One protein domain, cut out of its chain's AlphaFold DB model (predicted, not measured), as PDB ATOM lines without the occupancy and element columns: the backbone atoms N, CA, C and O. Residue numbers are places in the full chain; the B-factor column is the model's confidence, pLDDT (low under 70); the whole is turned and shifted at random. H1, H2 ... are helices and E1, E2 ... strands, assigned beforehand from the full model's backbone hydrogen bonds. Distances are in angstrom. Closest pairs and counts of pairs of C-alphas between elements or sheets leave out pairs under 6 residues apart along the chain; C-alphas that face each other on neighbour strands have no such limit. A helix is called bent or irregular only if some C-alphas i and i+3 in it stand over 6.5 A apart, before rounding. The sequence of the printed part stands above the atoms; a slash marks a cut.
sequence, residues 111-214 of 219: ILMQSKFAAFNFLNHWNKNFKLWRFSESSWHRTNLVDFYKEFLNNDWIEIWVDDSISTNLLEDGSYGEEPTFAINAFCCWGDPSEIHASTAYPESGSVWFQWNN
ATOM      1  N   ILE A 111      57.521   8.519  -1.795       94.50
ATOM      2  CA  ILE A 111      57.915   8.235  -3.183       94.50
ATOM      3  C   ILE A 111      57.442   9.360  -4.113       94.50
ATOM      4  O   ILE A 111      58.227   9.875  -4.917       94.50
ATOM      5  N   LEU A 112      56.181   9.786  -3.982       92.94
ATOM      6  CA  LEU A 112      55.638  10.901  -4.760       92.94
ATOM      7  C   LEU A 112      56.403  12.204  -4.489       92.94
ATOM      8  O   LEU A 112      56.832  12.877  -5.432       92.94
ATOM      9  N   MET A 113      56.651  12.523  -3.218       92.56
ATOM     10  CA  MET A 113      57.389  13.722  -2.810       92.56
ATOM     11  C   MET A 113      58.821  13.748  -3.364       92.56
ATOM     12  O   MET A 113      59.289  14.791  -3.825       92.56
ATOM     13  N   GLN A 114      59.518  12.609  -3.373       94.12
ATOM     14  CA  GLN A 114      60.886  12.504  -3.896       94.12
ATOM     15  C   GLN A 114      60.964  12.770  -5.408       94.12
ATOM     16  O   GLN A 114      61.971  13.285  -5.898       94.12
ATOM     17  N   SER A 115      59.894  12.480  -6.153       94.19
ATOM     18  CA  SER A 115      59.855  12.667  -7.611       94.19
ATOM     19  C   SER A 115      59.643  14.116  -8.064       94.19
ATOM     20  O   SER A 115      59.933  14.457  -9.216       94.19
ATOM     21  N   LYS A 116      59.214  15.005  -7.156       94.06
ATOM     22  CA  LYS A 116      58.898  16.414  -7.438       94.06
ATOM     23  C   LYS A 116      59.983  17.144  -8.213       94.06
ATOM     24  O   LYS A 116      59.686  17.920  -9.116       94.06
ATOM     25  N   PHE A 117      61.248  16.920  -7.865       93.94
ATOM     26  CA  PHE A 117      62.350  17.616  -8.523       93.94
ATOM     27  C   PHE A 117      62.544  17.158  -9.976       93.94
ATOM     28  O   PHE A 117      62.810  17.980 -10.851       93.94
ATOM     29  N   ALA A 118      62.353  15.865 -10.260       96.06
ATOM     30  CA  ALA A 118      62.381  15.342 -11.625       96.06
ATOM     31  C   ALA A 118      61.228  15.925 -12.461       96.06
ATOM     32  O   ALA A 118      61.461  16.422 -13.565       96.06
ATOM     33  N   ALA A 119      60.020  15.959 -11.889       95.31
ATOM     34  CA  ALA A 119      58.845  16.590 -12.484       95.31
ATOM     35  C   ALA A 119      59.089  18.081 -12.788       95.31
ATOM     36  O   ALA A 119      58.876  18.538 -13.911       95.31
ATOM     37  N   PHE A 120      59.627  18.833 -11.823       95.38
ATOM     38  CA  PHE A 120      59.957  20.247 -12.001       95.38
ATOM     39  C   PHE A 120      60.971  20.475 -13.125       95.38
ATOM     40  O   PHE A 120      60.771  21.360 -13.954       95.38
ATOM     41  N   ASN A 121      62.043  19.682 -13.193       95.75
ATOM     42  CA  ASN A 121      63.049  19.824 -14.248       95.75
ATOM     43  C   ASN A 121      62.459  19.587 -15.641       95.75
ATOM     44  O   ASN A 121      62.778  20.329 -16.574       95.75
ATOM     45  N   PHE A 122      61.572  18.596 -15.768       95.88
ATOM     46  CA  PHE A 122      60.840  18.339 -17.003       95.88
ATOM     47  C   PHE A 122      59.955  19.533 -17.395       95.88
ATOM     48  O   PHE A 122      60.065  20.040 -18.511       95.88
ATOM     49  N   LEU A 123      59.141  20.055 -16.475       96.06
ATOM     50  CA  LEU A 123      58.261  21.203 -16.744       96.06
ATOM     51  C   LEU A 123      59.048  22.490 -17.046       96.06
ATOM     52  O   LEU A 123      58.722  23.234 -17.971       96.06
ATOM     53  N   ASN A 124      60.134  22.738 -16.312       95.12
ATOM     54  CA  ASN A 124      60.996  23.903 -16.504       95.12
ATOM     55  C   ASN A 124      61.696  23.895 -17.875       95.12
ATOM     56  O   ASN A 124      61.907  24.957 -18.465       95.12
ATOM     57  N   HIS A 125      62.025  22.715 -18.415       94.69
ATOM     58  CA  HIS A 125      62.516  22.596 -19.789       94.69
ATOM     59  C   HIS A 125      61.497  23.171 -20.788       94.69
ATOM     60  O   HIS A 125      61.843  24.010 -21.623       94.69
ATOM     61  N   TRP A 126      60.232  22.768 -20.656       93.88
ATOM     62  CA  TRP A 126      59.148  23.150 -21.564       93.88
ATOM     63  C   TRP A 126      58.639  24.576 -21.373       93.88
ATOM     64  O   TRP A 126      58.154  25.188 -22.327       93.88
ATOM     65  N   ASN A 127      58.844  25.167 -20.197       93.62
ATOM     66  CA  ASN A 127      58.493  26.559 -19.919       93.62
ATOM     67  C   ASN A 127      59.190  27.581 -20.843       93.62
ATOM     68  O   ASN A 127      58.748  28.720 -20.950       93.62
ATOM     69  N   LYS A 128      60.277  27.196 -21.523       90.94
ATOM     70  CA  LYS A 128      60.941  28.047 -22.528       90.94
ATOM     71  C   LYS A 128      60.214  28.075 -23.875       90.94
ATOM     72  O   LYS A 128      60.394  29.022 -24.633       90.94
ATOM     73  N   ASN A 129      59.424  27.041 -24.162       91.12
ATOM     74  CA  ASN A 129      58.798  26.804 -25.464       91.12
ATOM     75  C   ASN A 129      57.279  27.033 -25.444       91.12
ATOM     76  O   ASN A 129      56.680  27.248 -26.499       91.12
ATOM     77  N   PHE A 130      56.663  26.993 -24.258       92.81
ATOM     78  CA  PHE A 130      55.222  27.123 -24.072       92.81
ATOM     79  C   PHE A 130      54.841  28.267 -23.139       92.81
ATOM     80  O   PHE A 130      55.607  28.672 -22.263       92.81
ATOM     81  N   LYS A 131      53.611  28.764 -23.301       94.75
ATOM     82  CA  LYS A 131      52.977  29.615 -22.290       94.75
ATOM     83  C   LYS A 131      52.464  28.722 -21.163       94.75
ATOM     84  O   LYS A 131      52.059  27.588 -21.397       94.75
ATOM     85  N   LEU A 132      52.468  29.267 -19.952       95.62
ATOM     86  CA  LEU A 132      51.956  28.594 -18.770       95.62
ATOM     87  C   LEU A 132      50.589  29.158 -18.391       95.62
ATOM     88  O   LEU A 132      50.397  30.377 -18.331       95.62
ATOM     89  N   TRP A 133      49.663  28.255 -18.112       95.00
ATOM     90  CA  TRP A 133      48.290  28.537 -17.730       95.00
ATOM     91  C   TRP A 133      47.982  27.881 -16.391       95.00
ATOM     92  O   TRP A 133      48.458  26.783 -16.117       95.00
ATOM     93  N   ARG A 134      47.182  28.557 -15.568       93.62
ATOM     94  CA  ARG A 134      46.617  28.047 -14.316       93.62
ATOM     95  C   ARG A 134      45.103  28.026 -14.447       93.62
ATOM     96  O   ARG A 134      44.529  29.018 -14.896       93.62
ATOM     97  N   PHE A 135      44.472  26.935 -14.039       88.81
ATOM     98  CA  PHE A 135      43.020  26.877 -13.931       88.81
ATOM     99  C   PHE A 135      42.587  27.338 -12.535       88.81
ATOM    100  O   PHE A 135      43.132  26.894 -11.521       88.81
ATOM    101  N   SER A 136      41.625  28.251 -12.481       84.88
ATOM    102  CA  SER A 136      40.998  28.728 -11.245       84.88
ATOM    103  C   SER A 136      39.588  29.226 -11.537       84.88
ATOM    104  O   SER A 136      39.342  29.756 -12.616       84.88
ATOM    105  N   GLU A 137      38.665  29.076 -10.583       78.12
ATOM    106  CA  GLU A 137      37.305  29.641 -10.673       78.12
ATOM    107  C   GLU A 137      36.549  29.272 -11.970       78.12
ATOM    108  O   GLU A 137      35.711  30.025 -12.457       78.12
ATOM    109  N   SER A 138      36.798  28.073 -12.509       78.44
ATOM    110  CA  SER A 138      36.216  27.566 -13.768       78.44
ATOM    111  C   SER A 138      36.776  28.188 -15.058       78.44
ATOM    112  O   SER A 138      36.131  28.121 -16.109       78.44
ATOM    113  N   SER A 139      37.961  28.801 -15.020       82.75
ATOM    114  CA  SER A 139      38.629  29.294 -16.228       82.75
ATOM    115  C   SER A 139      40.154  29.223 -16.180       82.75
ATOM    116  O   SER A 139      40.778  29.189 -15.122       82.75
ATOM    117  N   TRP A 140      40.762  29.221 -17.367       87.56
ATOM    118  CA  TRP A 140      42.208  29.269 -17.537       87.56
ATOM    119  C   TRP A 140      42.725  30.701 -17.591       87.56
ATOM    120  O   TRP A 140      42.257  31.529 -18.374       87.56
ATOM    121  N   HIS A 141      43.764  30.970 -16.807       92.31
ATOM    122  CA  HIS A 141      44.449  32.253 -16.768       92.31
ATOM    123  C   HIS A 141      45.923  32.066 -17.078       92.31
ATOM    124  O   HIS A 141      46.579  31.154 -16.570       92.31
ATOM    125  N   ARG A 142      46.471  32.957 -17.905       93.88
ATOM    126  CA  ARG A 142      47.905  32.964 -18.168       93.88
ATOM    127  C   ARG A 142      48.644  33.295 -16.875       93.88
ATOM    128  O   ARG A 142      48.323  34.277 -16.210       93.88
ATOM    129  N   THR A 143      49.653  32.502 -16.551       95.81
ATOM    130  CA  THR A 143      50.487  32.681 -15.364       95.81
ATOM    131  C   THR A 143      51.971  32.599 -15.737       95.81
ATOM    132  O   THR A 143      52.341  32.665 -16.914       95.81
ATOM    133  N   ASN A 144      52.844  32.537 -14.738       94.94
ATOM    134  CA  ASN A 144      54.288  32.477 -14.898       94.94
ATOM    135  C   ASN A 144      54.888  31.380 -14.004       94.94
ATOM    136  O   ASN A 144      54.244  30.861 -13.092       94.94
ATOM    137  N   LEU A 145      56.149  31.041 -14.271       94.31
ATOM    138  CA  LEU A 145      56.840  29.970 -13.557       94.31
ATOM    139  C   LEU A 145      57.019  30.268 -12.059       94.31
ATOM    140  O   LEU A 145      57.079  29.333 -11.272       94.31
ATOM    141  N   VAL A 146      57.086  31.540 -11.650       94.81
ATOM    142  CA  VAL A 146      57.223  31.919 -10.232       94.81
ATOM    143  C   VAL A 146      55.957  31.564  -9.458       94.81
ATOM    144  O   VAL A 146      56.049  31.021  -8.361       94.81
ATOM    145  N   ASP A 147      54.782  31.830 -10.024       93.88
ATOM    146  CA  ASP A 147      53.510  31.488  -9.386       93.88
ATOM    147  C   ASP A 147      53.275  29.977  -9.355       93.88
ATOM    148  O   ASP A 147      52.848  29.454  -8.330       93.88
ATOM    149  N   PHE A 148      53.653  29.259 -10.416       94.69
ATOM    150  CA  PHE A 148      53.703  27.797 -10.372       94.69
ATOM    151  C   PHE A 148      54.663  27.289  -9.294       94.69
ATOM    152  O   PHE A 148      54.310  26.394  -8.537       94.69
ATOM    153  N   TYR A 149      55.858  27.874  -9.176       94.56
ATOM    154  CA  TYR A 149      56.853  27.433  -8.202       94.56
ATOM    155  C   TYR A 149      56.381  27.610  -6.749       94.56
ATOM    156  O   TYR A 149      56.717  26.794  -5.895       94.56
ATOM    157  N   LYS A 150      55.557  28.629  -6.462       93.69
ATOM    158  CA  LYS A 150      54.908  28.777  -5.148       93.69
ATOM    159  C   LYS A 150      53.989  27.596  -4.849       93.69
ATOM    160  O   LYS A 150      54.100  27.009  -3.778       93.69
ATOM    161  N   GLU A 151      53.127  27.226  -5.796       92.50
ATOM    162  CA  GLU A 151      52.252  26.061  -5.633       92.50
ATOM    163  C   GLU A 151      53.078  24.774  -5.541       92.50
ATOM    164  O   GLU A 151      52.864  23.967  -4.646       92.50
ATOM    165  N   PHE A 152      54.094  24.609  -6.384       92.19
ATOM    166  CA  PHE A 152      55.000  23.466  -6.325       92.19
ATOM    167  C   PHE A 152      55.639  23.281  -4.946       92.19
ATOM    168  O   PHE A 152      55.733  22.154  -4.470       92.19
ATOM    169  N   LEU A 153      56.096  24.357  -4.302       91.88
ATOM    170  CA  LEU A 153      56.717  24.276  -2.980       91.88
ATOM    171  C   LEU A 153      55.708  24.000  -1.864       91.88
ATOM    172  O   LEU A 153      56.046  23.280  -0.928       91.88
ATOM    173  N   ASN A 154      54.504  24.565  -1.966       89.81
ATOM    174  CA  ASN A 154      53.486  24.484  -0.916       89.81
ATOM    175  C   ASN A 154      52.646  23.202  -0.959       89.81
ATOM    176  O   ASN A 154      51.986  22.895   0.027       89.81
ATOM    177  N   ASN A 155      52.649  22.485  -2.081       87.75
ATOM    178  CA  ASN A 155      51.892  21.248  -2.260       87.75
ATOM    179  C   ASN A 155      52.777  20.014  -2.062       87.75
ATOM    180  O   ASN A 155      54.002  20.084  -2.175       87.75
ATOM    181  N   ASP A 156      52.170  18.867  -1.795       88.00
ATOM    182  CA  ASP A 156      52.875  17.658  -1.381       88.00
ATOM    183  C   ASP A 156      53.528  16.930  -2.560       88.00
ATOM    184  O   ASP A 156      54.696  16.572  -2.464       88.00
ATOM    185  N   TRP A 157      52.859  16.762  -3.705       91.12
ATOM    186  CA  TRP A 157      53.456  16.128  -4.892       91.12
ATOM    187  C   TRP A 157      52.968  16.736  -6.207       91.12
ATOM    188  O   TRP A 157      52.175  17.679  -6.224       91.12
ATOM    189  N   ILE A 158      53.501  16.219  -7.317       91.81
ATOM    190  CA  ILE A 158      53.075  16.581  -8.664       91.81
ATOM    191  C   ILE A 158      52.727  15.334  -9.470       91.81
ATOM    192  O   ILE A 158      53.491  14.372  -9.479       91.81
ATOM    193  N   GLU A 159      51.634  15.409 -10.224       90.56
ATOM    194  CA  GLU A 159      51.336  14.491 -11.325       90.56
ATOM    195  C   GLU A 159      51.385  15.243 -12.657       90.56
ATOM    196  O   GLU A 159      50.991  16.408 -12.721       90.56
ATOM    197  N   ILE A 160      51.902  14.604 -13.711       92.56
ATOM    198  CA  ILE A 160      52.051  15.203 -15.044       92.56
ATOM    199  C   ILE A 160      51.490  14.227 -16.073       92.56
ATOM    200  O   ILE A 160      51.720  13.024 -15.990       92.56
ATOM    201  N   TRP A 161      50.815  14.733 -17.094       90.19
ATOM    202  CA  TRP A 161      50.526  13.964 -18.301       90.19
ATOM    203  C   TRP A 161      50.635  14.858 -19.527       90.19
ATOM    204  O   TRP A 161      50.713  16.085 -19.427       90.19
ATOM    205  N   VAL A 162      50.702  14.229 -20.693       89.12
ATOM    206  CA  VAL A 162      50.806  14.929 -21.969       89.12
ATOM    207  C   VAL A 162      49.633  14.544 -22.839       89.12
ATOM    208  O   VAL A 162      49.340  13.358 -22.992       89.12
ATOM    209  N   ASP A 163      48.996  15.556 -23.404       84.19
ATOM    210  CA  ASP A 163      48.032  15.393 -24.473       84.19
ATOM    211  C   ASP A 163      48.781  15.676 -25.777       84.19
ATOM    212  O   ASP A 163      49.374  16.741 -25.963       84.19
ATOM    213  N   ASP A 164      48.833  14.662 -26.635       76.44
ATOM    214  CA  ASP A 164      49.447  14.709 -27.967       76.44
ATOM    215  C   ASP A 164      48.448  14.154 -28.986       76.44
ATOM    216  O   ASP A 164      48.715  13.219 -29.742       76.44
ATOM    217  N   SER A 165      47.218  14.653 -28.894       71.81
ATOM    218  CA  SER A 165      46.077  14.170 -29.664       71.81
ATOM    219  C   SER A 165      45.431  15.301 -30.454       71.81
ATOM    220  O   SER A 165      45.719  16.481 -30.266       71.81
ATOM    221  N   ILE A 166      44.569  14.916 -31.387       73.81
ATOM    222  CA  ILE A 166      43.650  15.824 -32.058       73.81
ATOM    223  C   ILE A 166      42.279  15.531 -31.464       73.81
ATOM    224  O   ILE A 166      41.788  14.405 -31.547       73.81
ATOM    225  N   SER A 167      41.701  16.532 -30.815       67.38
ATOM    226  CA  SER A 167      40.355  16.470 -30.262       67.38
ATOM    227  C   SER A 167      39.342  16.684 -31.375       67.38
ATOM    228  O   SER A 167      39.474  17.621 -32.159       67.38
ATOM    229  N   THR A 168      38.323  15.833 -31.443       72.75
ATOM    230  CA  THR A 168      37.198  16.014 -32.364       72.75
ATOM    231  C   THR A 168      36.021  16.618 -31.605       72.75
ATOM    232  O   THR A 168      35.451  15.972 -30.728       72.75
ATOM    233  N   ASN A 169      35.642  17.845 -31.953       75.25
ATOM    234  CA  ASN A 169      34.561  18.596 -31.314       75.25
ATOM    235  C   ASN A 169      33.339  18.661 -32.240       75.25
ATOM    236  O   ASN A 169      33.485  18.899 -33.437       75.25
ATOM    237  N   LEU A 170      32.128  18.475 -31.703       66.50
ATOM    238  CA  LEU A 170      30.886  18.722 -32.445       66.50
ATOM    239  C   LEU A 170      30.617  20.232 -32.477       66.50
ATOM    240  O   LEU A 170      30.495  20.862 -31.426       66.50
ATOM    241  N   LEU A 171      30.535  20.805 -33.671       79.44
ATOM    242  CA  LEU A 171      30.256  22.218 -33.902       79.44
ATOM    243  C   LEU A 171      28.744  22.492 -33.869       79.44
ATOM    244  O   LEU A 171      27.924  21.586 -34.017       79.44
ATOM    245  N   GLU A 172      28.359  23.761 -33.689       80.44
ATOM    246  CA  GLU A 172      26.946  24.180 -33.606       80.44
ATOM    247  C   GLU A 172      26.132  23.841 -34.866       80.44
ATOM    248  O   GLU A 172      24.919  23.658 -34.793       80.44
ATOM    249  N   ASP A 173      26.794  23.725 -36.018       84.31
ATOM    250  CA  ASP A 173      26.185  23.341 -37.295       84.31
ATOM    251  C   ASP A 173      26.025  21.816 -37.469       84.31
ATOM    252  O   ASP A 173      25.554  21.355 -38.511       84.31
ATOM    253  N   GLY A 174      26.395  21.031 -36.450       80.75
ATOM    254  CA  GLY A 174      26.326  19.571 -36.447       80.75
ATOM    255  C   GLY A 174      27.490  18.877 -37.160       80.75
ATOM    256  O   GLY A 174      27.474  17.650 -37.274       80.75
ATOM    257  N   SER A 175      28.489  19.624 -37.639       83.88
ATOM    258  CA  SER A 175      29.725  19.064 -38.195       83.88
ATOM    259  C   SER A 175      30.777  18.798 -37.110       83.88
ATOM    260  O   SER A 175      30.633  19.225 -35.967       83.88
ATOM    261  N   TYR A 176      31.839  18.068 -37.455       80.31
ATOM    262  CA  TYR A 176      32.953  17.798 -36.546       80.31
ATOM    263  C   TYR A 176      34.164  18.658 -36.913       80.31
ATOM    264  O   TYR A 176      34.619  18.635 -38.056       80.31
ATOM    265  N   GLY A 177      34.690  19.396 -35.936       76.31
ATOM    266  CA  GLY A 177      35.965  20.100 -36.019       76.31
ATOM    267  C   GLY A 177      37.083  19.281 -35.381       76.31
ATOM    268  O   GLY A 177      36.864  18.613 -34.374       76.31
ATOM    269  N   GLU A 178      38.280  19.338 -35.956       77.12
ATOM    270  CA  GLU A 178      39.489  18.748 -35.384       77.12
ATOM    271  C   GLU A 178      40.387  19.847 -34.819       77.12
ATOM    272  O   GLU A 178      40.744  20.795 -35.522       77.12
ATOM    273  N   GLU A 179      40.773  19.710 -33.554       67.56
ATOM    274  CA  GLU A 179      41.634  20.661 -32.864       67.56
ATOM    275  C   GLU A 179      42.838  19.946 -32.249       67.56
ATOM    276  O   GLU A 179      42.671  19.074 -31.395       67.56
ATOM    277  N   PRO A 180      44.071  20.288 -32.654       67.62
ATOM    278  CA  PRO A 180      45.254  19.725 -32.031       67.62
ATOM    279  C   PRO A 180      45.356  20.153 -30.565       67.62
ATOM    280  O   PRO A 180      45.519  21.334 -30.250       67.62
ATOM    281  N   THR A 181      45.328  19.178 -29.665       71.06
ATOM    282  CA  THR A 181      45.505  19.352 -28.226       71.06
ATOM    283  C   THR A 181      46.897  18.887 -27.838       71.06
ATOM    284  O   THR A 181      47.084  17.786 -27.336       71.06
ATOM    285  N   PHE A 182      47.876  19.752 -28.118       82.50
ATOM    286  CA  PHE A 182      49.273  19.578 -27.727       82.50
ATOM    287  C   PHE A 182      49.539  20.315 -26.416       82.50
ATOM    288  O   PHE A 182      49.748  21.533 -26.409       82.50
ATOM    289  N   ALA A 183      49.519  19.587 -25.307       88.00
ATOM    290  CA  ALA A 183      49.651  20.172 -23.982       88.00
ATOM    291  C   ALA A 183      50.458  19.279 -23.041       88.00
ATOM    292  O   ALA A 183      50.388  18.054 -23.094       88.00
ATOM    293  N   ILE A 184      51.197  19.915 -22.135       92.88
ATOM    294  CA  ILE A 184      51.744  19.251 -20.949       92.88
ATOM    295  C   ILE A 184      50.949  19.765 -19.762       92.88
ATOM    296  O   ILE A 184      50.979  20.960 -19.465       92.88
ATOM    297  N   ASN A 185      50.239  18.876 -19.089       92.00
ATOM    298  CA  ASN A 185      49.407  19.216 -17.950       92.00
ATOM    299  C   ASN A 185      50.084  18.785 -16.656       92.00
ATOM    300  O   ASN A 185      50.818  17.795 -16.634       92.00
ATOM    301  N   ALA A 186      49.826  19.517 -15.576       92.69
ATOM    302  CA  ALA A 186      50.316  19.160 -14.257       92.69
ATOM    303  C   ALA A 186      49.307  19.490 -13.157       92.69
ATOM    304  O   ALA A 186      48.651  20.536 -13.189       92.69
ATOM    305  N   PHE A 187      49.273  18.637 -12.137       90.31
ATOM    306  CA  PHE A 187      48.611  18.895 -10.865       90.31
ATOM    307  C   PHE A 187      49.646  19.088  -9.771       90.31
ATOM    308  O   PHE A 187      50.494  18.225  -9.580       90.31
ATOM    309  N   CYS A 188      49.575  20.208  -9.053       88.75
ATOM    310  CA  CYS A 188      50.214  20.342  -7.743       88.75
ATOM    311  C   CYS A 188      49.211  19.873  -6.695       88.75
ATOM    312  O   CYS A 188      48.190  20.528  -6.502       88.75
ATOM    313  N   CYS A 189      49.486  18.738  -6.070       87.25
ATOM    314  CA  CYS A 189      48.537  17.999  -5.253       87.25
ATOM    315  C   CYS A 189      48.882  18.062  -3.763       87.25
ATOM    316  O   CYS A 189      50.064  18.038  -3.419       87.25
ATOM    317  N   TRP A 190      47.874  18.084  -2.890       84.19
ATOM    318  CA  TRP A 190      48.041  18.034  -1.433       84.19
ATOM    319  C   TRP A 190      47.004  17.132  -0.762       84.19
ATOM    320  O   TRP A 190      45.936  16.878  -1.326       84.19
ATOM    321  N   GLY A 191      47.295  16.708   0.467       80.75
ATOM    322  CA  GLY A 191      46.372  15.913   1.282       80.75
ATOM    323  C   GLY A 191      46.425  14.421   0.957       80.75
ATOM    324  O   GLY A 191      47.490  13.897   0.632       80.75
ATOM    325  N   ASP A 192      45.290  13.725   1.068       72.69
ATOM    326  CA  ASP A 192      45.187  12.302   0.734       72.69
ATOM    327  C   ASP A 192      45.131  12.132  -0.799       72.69
ATOM    328  O   ASP A 192      44.133  12.485  -1.437       72.69
ATOM    329  N   PRO A 193      46.163  11.548  -1.433       66.12
ATOM    330  CA  PRO A 193      46.173  11.395  -2.884       66.12
ATOM    331  C   PRO A 193      45.073  10.462  -3.403       66.12
ATOM    332  O   PRO A 193      44.696  10.539  -4.574       66.12
ATOM    333  N   SER A 194      44.522   9.598  -2.547       63.78
ATOM    334  CA  SER A 194      43.383   8.754  -2.900       63.78
ATOM    335  C   SER A 194      42.056   9.511  -3.008       63.78
ATOM    336  O   SER A 194      41.067   8.936  -3.470       63.78
ATOM    337  N   GLU A 195      42.034  10.784  -2.612       66.56
ATOM    338  CA  GLU A 195      40.889  11.688  -2.734       66.56
ATOM    339  C   GLU A 195      40.993  12.624  -3.949       66.56
ATOM    340  O   GLU A 195      39.995  13.221  -4.333       66.56
ATOM    341  N   ILE A 196      42.160  12.728  -4.594       58.56
ATOM    342  CA  ILE A 196      42.390  13.670  -5.706       58.56
ATOM    343  C   ILE A 196      41.845  13.169  -7.045       58.56
ATOM    344  O   ILE A 196      41.429  13.972  -7.879       58.56
ATOM    345  N   HIS A 197      41.795  11.849  -7.232       54.00
ATOM    346  CA  HIS A 197      41.227  11.204  -8.426       54.00
ATOM    347  C   HIS A 197      39.721  10.931  -8.299       54.00
ATOM    348  O   HIS A 197      39.046  10.634  -9.285       54.00
ATOM    349  N   ALA A 198      39.168  11.047  -7.088       45.75
ATOM    350  CA  ALA A 198      37.729  11.078  -6.876       45.75
ATOM    351  C   ALA A 198      37.252  12.508  -7.152       45.75
ATOM    352  O   ALA A 198      37.769  13.460  -6.585       45.75
ATOM    353  N   SER A 199      36.268  12.674  -8.033       37.06
ATOM    354  CA  SER A 199      35.778  13.948  -8.588       37.06
ATOM    355  C   SER A 199      35.140  14.942  -7.593       37.06
ATOM    356  O   SER A 199      34.352  15.802  -7.981       37.06
ATOM    357  N   THR A 200      35.495  14.877  -6.314       38.59
ATOM    358  CA  THR A 200      35.099  15.806  -5.256       38.59
ATOM    359  C   THR A 200      36.250  15.940  -4.264       38.59
ATOM    360  O   THR A 200      36.313  15.202  -3.285       38.59
ATOM    361  N   ALA A 201      37.151  16.889  -4.526       42.56
ATOM    362  CA  ALA A 201      38.155  17.352  -3.574       42.56
ATOM    363  C   ALA A 201      37.461  17.796  -2.268       42.56
ATOM    364  O   ALA A 201      36.687  18.758  -2.255       42.56
ATOM    365  N   TYR A 202      37.678  17.051  -1.186       43.66
ATOM    366  CA  TYR A 202      37.283  17.425   0.174       43.66
ATOM    367  C   TYR A 202      38.194  18.566   0.676       43.66
ATOM    368  O   TYR A 202      39.281  18.742   0.144       43.66
ATOM    369  N   PRO A 203      37.818  19.372   1.690       54.09
ATOM    370  CA  PRO A 203      38.618  20.535   2.112       54.09
ATOM    371  C   PRO A 203      40.063  20.217   2.544       54.09
ATOM    372  O   PRO A 203      40.880  21.132   2.622       54.09
ATOM    373  N   GLU A 204      40.383  18.952   2.823       63.06
ATOM    374  CA  GLU A 204      41.702  18.506   3.284       63.06
ATOM    375  C   GLU A 204      42.619  18.007   2.151       63.06
ATOM    376  O   GLU A 204      43.828  17.911   2.361       63.06
ATOM    377  N   SER A 205      42.082  17.779   0.945       72.06
ATOM    378  CA  SER A 205      42.815  17.224  -0.202       72.06
ATOM    379  C   SER A 205      42.436  17.936  -1.495       72.06
ATOM    380  O   SER A 205      41.270  18.242  -1.730       72.06
ATOM    381  N   GLY A 206      43.393  18.183  -2.383       78.25
ATOM    382  CA  GLY A 206      43.071  18.859  -3.636       78.25
ATOM    383  C   GLY A 206      44.232  18.993  -4.599       78.25
ATOM    384  O   GLY A 206      45.326  18.476  -4.377       78.25
ATOM    385  N   SER A 207      43.972  19.681  -5.708       84.69
ATOM    386  CA  SER A 207      44.975  19.935  -6.732       84.69
ATOM    387  C   SER A 207      44.852  21.329  -7.339       84.69
ATOM    388  O   SER A 207      43.757  21.849  -7.562       84.69
ATOM    389  N   VAL A 208      46.000  21.945  -7.633       88.06
ATOM    390  CA  VAL A 208      46.089  23.142  -8.475       88.06
ATOM    391  C   VAL A 208      46.523  22.727  -9.871       88.06
ATOM    392  O   VAL A 208      47.541  22.056 -10.047       88.06
ATOM    393  N   TRP A 209      45.741  23.145 -10.858       91.25
ATOM    394  CA  TRP A 209      45.844  22.695 -12.239       91.25
ATOM    395  C   TRP A 209      46.659  23.675 -13.076       91.25
ATOM    396  O   TRP A 209      46.395  24.883 -13.085       91.25
ATOM    397  N   PHE A 210      47.625  23.134 -13.813       94.06
ATOM    398  CA  PHE A 210      48.498  23.876 -14.708       94.06
ATOM    399  C   PHE A 210      48.576  23.222 -16.081       94.06
ATOM    400  O   PHE A 210      48.511  22.000 -16.204       94.06
ATOM    401  N   GLN A 211      48.779  24.043 -17.109       93.50
ATOM    402  CA  GLN A 211      49.010  23.576 -18.471       93.50
ATOM    403  C   GLN A 211      50.101  24.407 -19.155       93.50
ATOM    404  O   GLN A 211      50.065  25.639 -19.144       93.50
ATOM    405  N   TRP A 212      51.052  23.726 -19.792       93.69
ATOM    406  CA  TRP A 212      51.992  24.297 -20.749       93.69
ATOM    407  C   TRP A 212      51.456  24.069 -22.156       93.69
ATOM    408  O   TRP A 212      51.398  22.936 -22.631       93.69
ATOM    409  N   ASN A 213      51.058  25.160 -22.806       90.06
ATOM    410  CA  ASN A 213      50.521  25.167 -24.163       90.06
ATOM    411  C   ASN A 213      50.720  26.563 -24.788       90.06
ATOM    412  O   ASN A 213      50.748  27.577 -24.089       90.06
ATOM    413  N   ASN A 214      50.866  26.655 -26.109       85.38
ATOM    414  CA  ASN A 214      50.930  27.937 -26.821       85.38
ATOM    415  C   ASN A 214      49.556  28.564 -27.103       85.38
ATOM    416  O   ASN A 214      49.484  29.781 -27.342       85.38
TER     417      ASN A 214
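What this domain is: This is residues 111 to 214 of the 219 residues of an uncharacterized protein of Nodularia sp. NIES-3585 (UniProt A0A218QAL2). A strongly twisted sheet of five strands has two helices, H1 and H2, side by side over it and running opposite ways. The E3 and E4 hairpin reaches well past the rest, and its far end, residues 167 to 179 beyond the bends of both strands, sticks out as an arm that makes the longest axis; the short helix H3 only grazes the sheet. The printed part has 104 residues with three named helices and five named strands, in the order H1 E1 E2 H2 E3 E4 H3 E5, and the class is mixed, helices and strands. The sheet's order is E2 E1 E5 E4 E3, all antiparallel. The whole is only just compact, close to loose, with a radius of gyration of the C-alphas of 15.3 A and spans of 47 by 33 by 24 A.

How they stand to each other: H1, residues 111 to 126, is on the sheet at a height over the sheet of 8.2 A; its closest C-alphas to E3, residues 157 to 170, are those of Met 113 and Trp 157, 5.1 A apart. E1, residues 131 to 136, and E2, residues 139 to 143, form a hairpin, with N 134 and O 141 at 2.8 A. H2, residues 145 to 154, is on the sheet in two layers, a helix on one face of a sheet, at a height of 8.6 A. It runs along E4, residues 176 to 190, at 11 degrees on the local plane, and their closest C-alphas are those of Phe 152 and Cys 188, 5.9 A apart. H1 and H2 are close but not clearly touching, with the closest C-alphas, Asn 124 and Leu 145, 7.9 A apart, and a shallow tilt of 1 degrees, opposite ways. E3 and E4 form a hairpin, with N 169 and O 177 at 2.8 A; E3 bends by 71 degrees at residue 166 and E4 by 65 degrees at residue 180. E5, residues 206 to 213, has neighbours E4, with N 208 and O 188 at 2.8 A, and E1, with N 133 and O 211 at 2.8 A. Every O i to N i+4 pair is within hydrogen-bond range in H2, and 9 of 12 in H1; H3, residues 193 to 196, is too short for such a pair.

Where its parts are: H1 begins at C-alpha 111 (57.915, 8.235, -3.183), is 23.7 A long, has a kink of 34 degrees near residue 118, and is irregular, with C-alphas 114 and 117 7.0 A apart. E1 is 16.3 A, E2 12.4 A and H2 14.2 A long. E3 measures 35.7 A, and E4 38.2 A from C-alpha 176 (32.953, 17.798, -36.546). H3 is 5.2 A long; E5, 22.7 A, ends at C-alpha 213 (50.521, 25.167, -24.163).

The domain as a whole: The two C-alphas farthest apart, those of Gln 114 and Asp 173, are 49.4 A apart. The printed part has no cut and no long link. The mean pLDDT of the printed part is 83.5; 16 residues are under 70, namely 167, 170, 179 to 180 and 193 to 204.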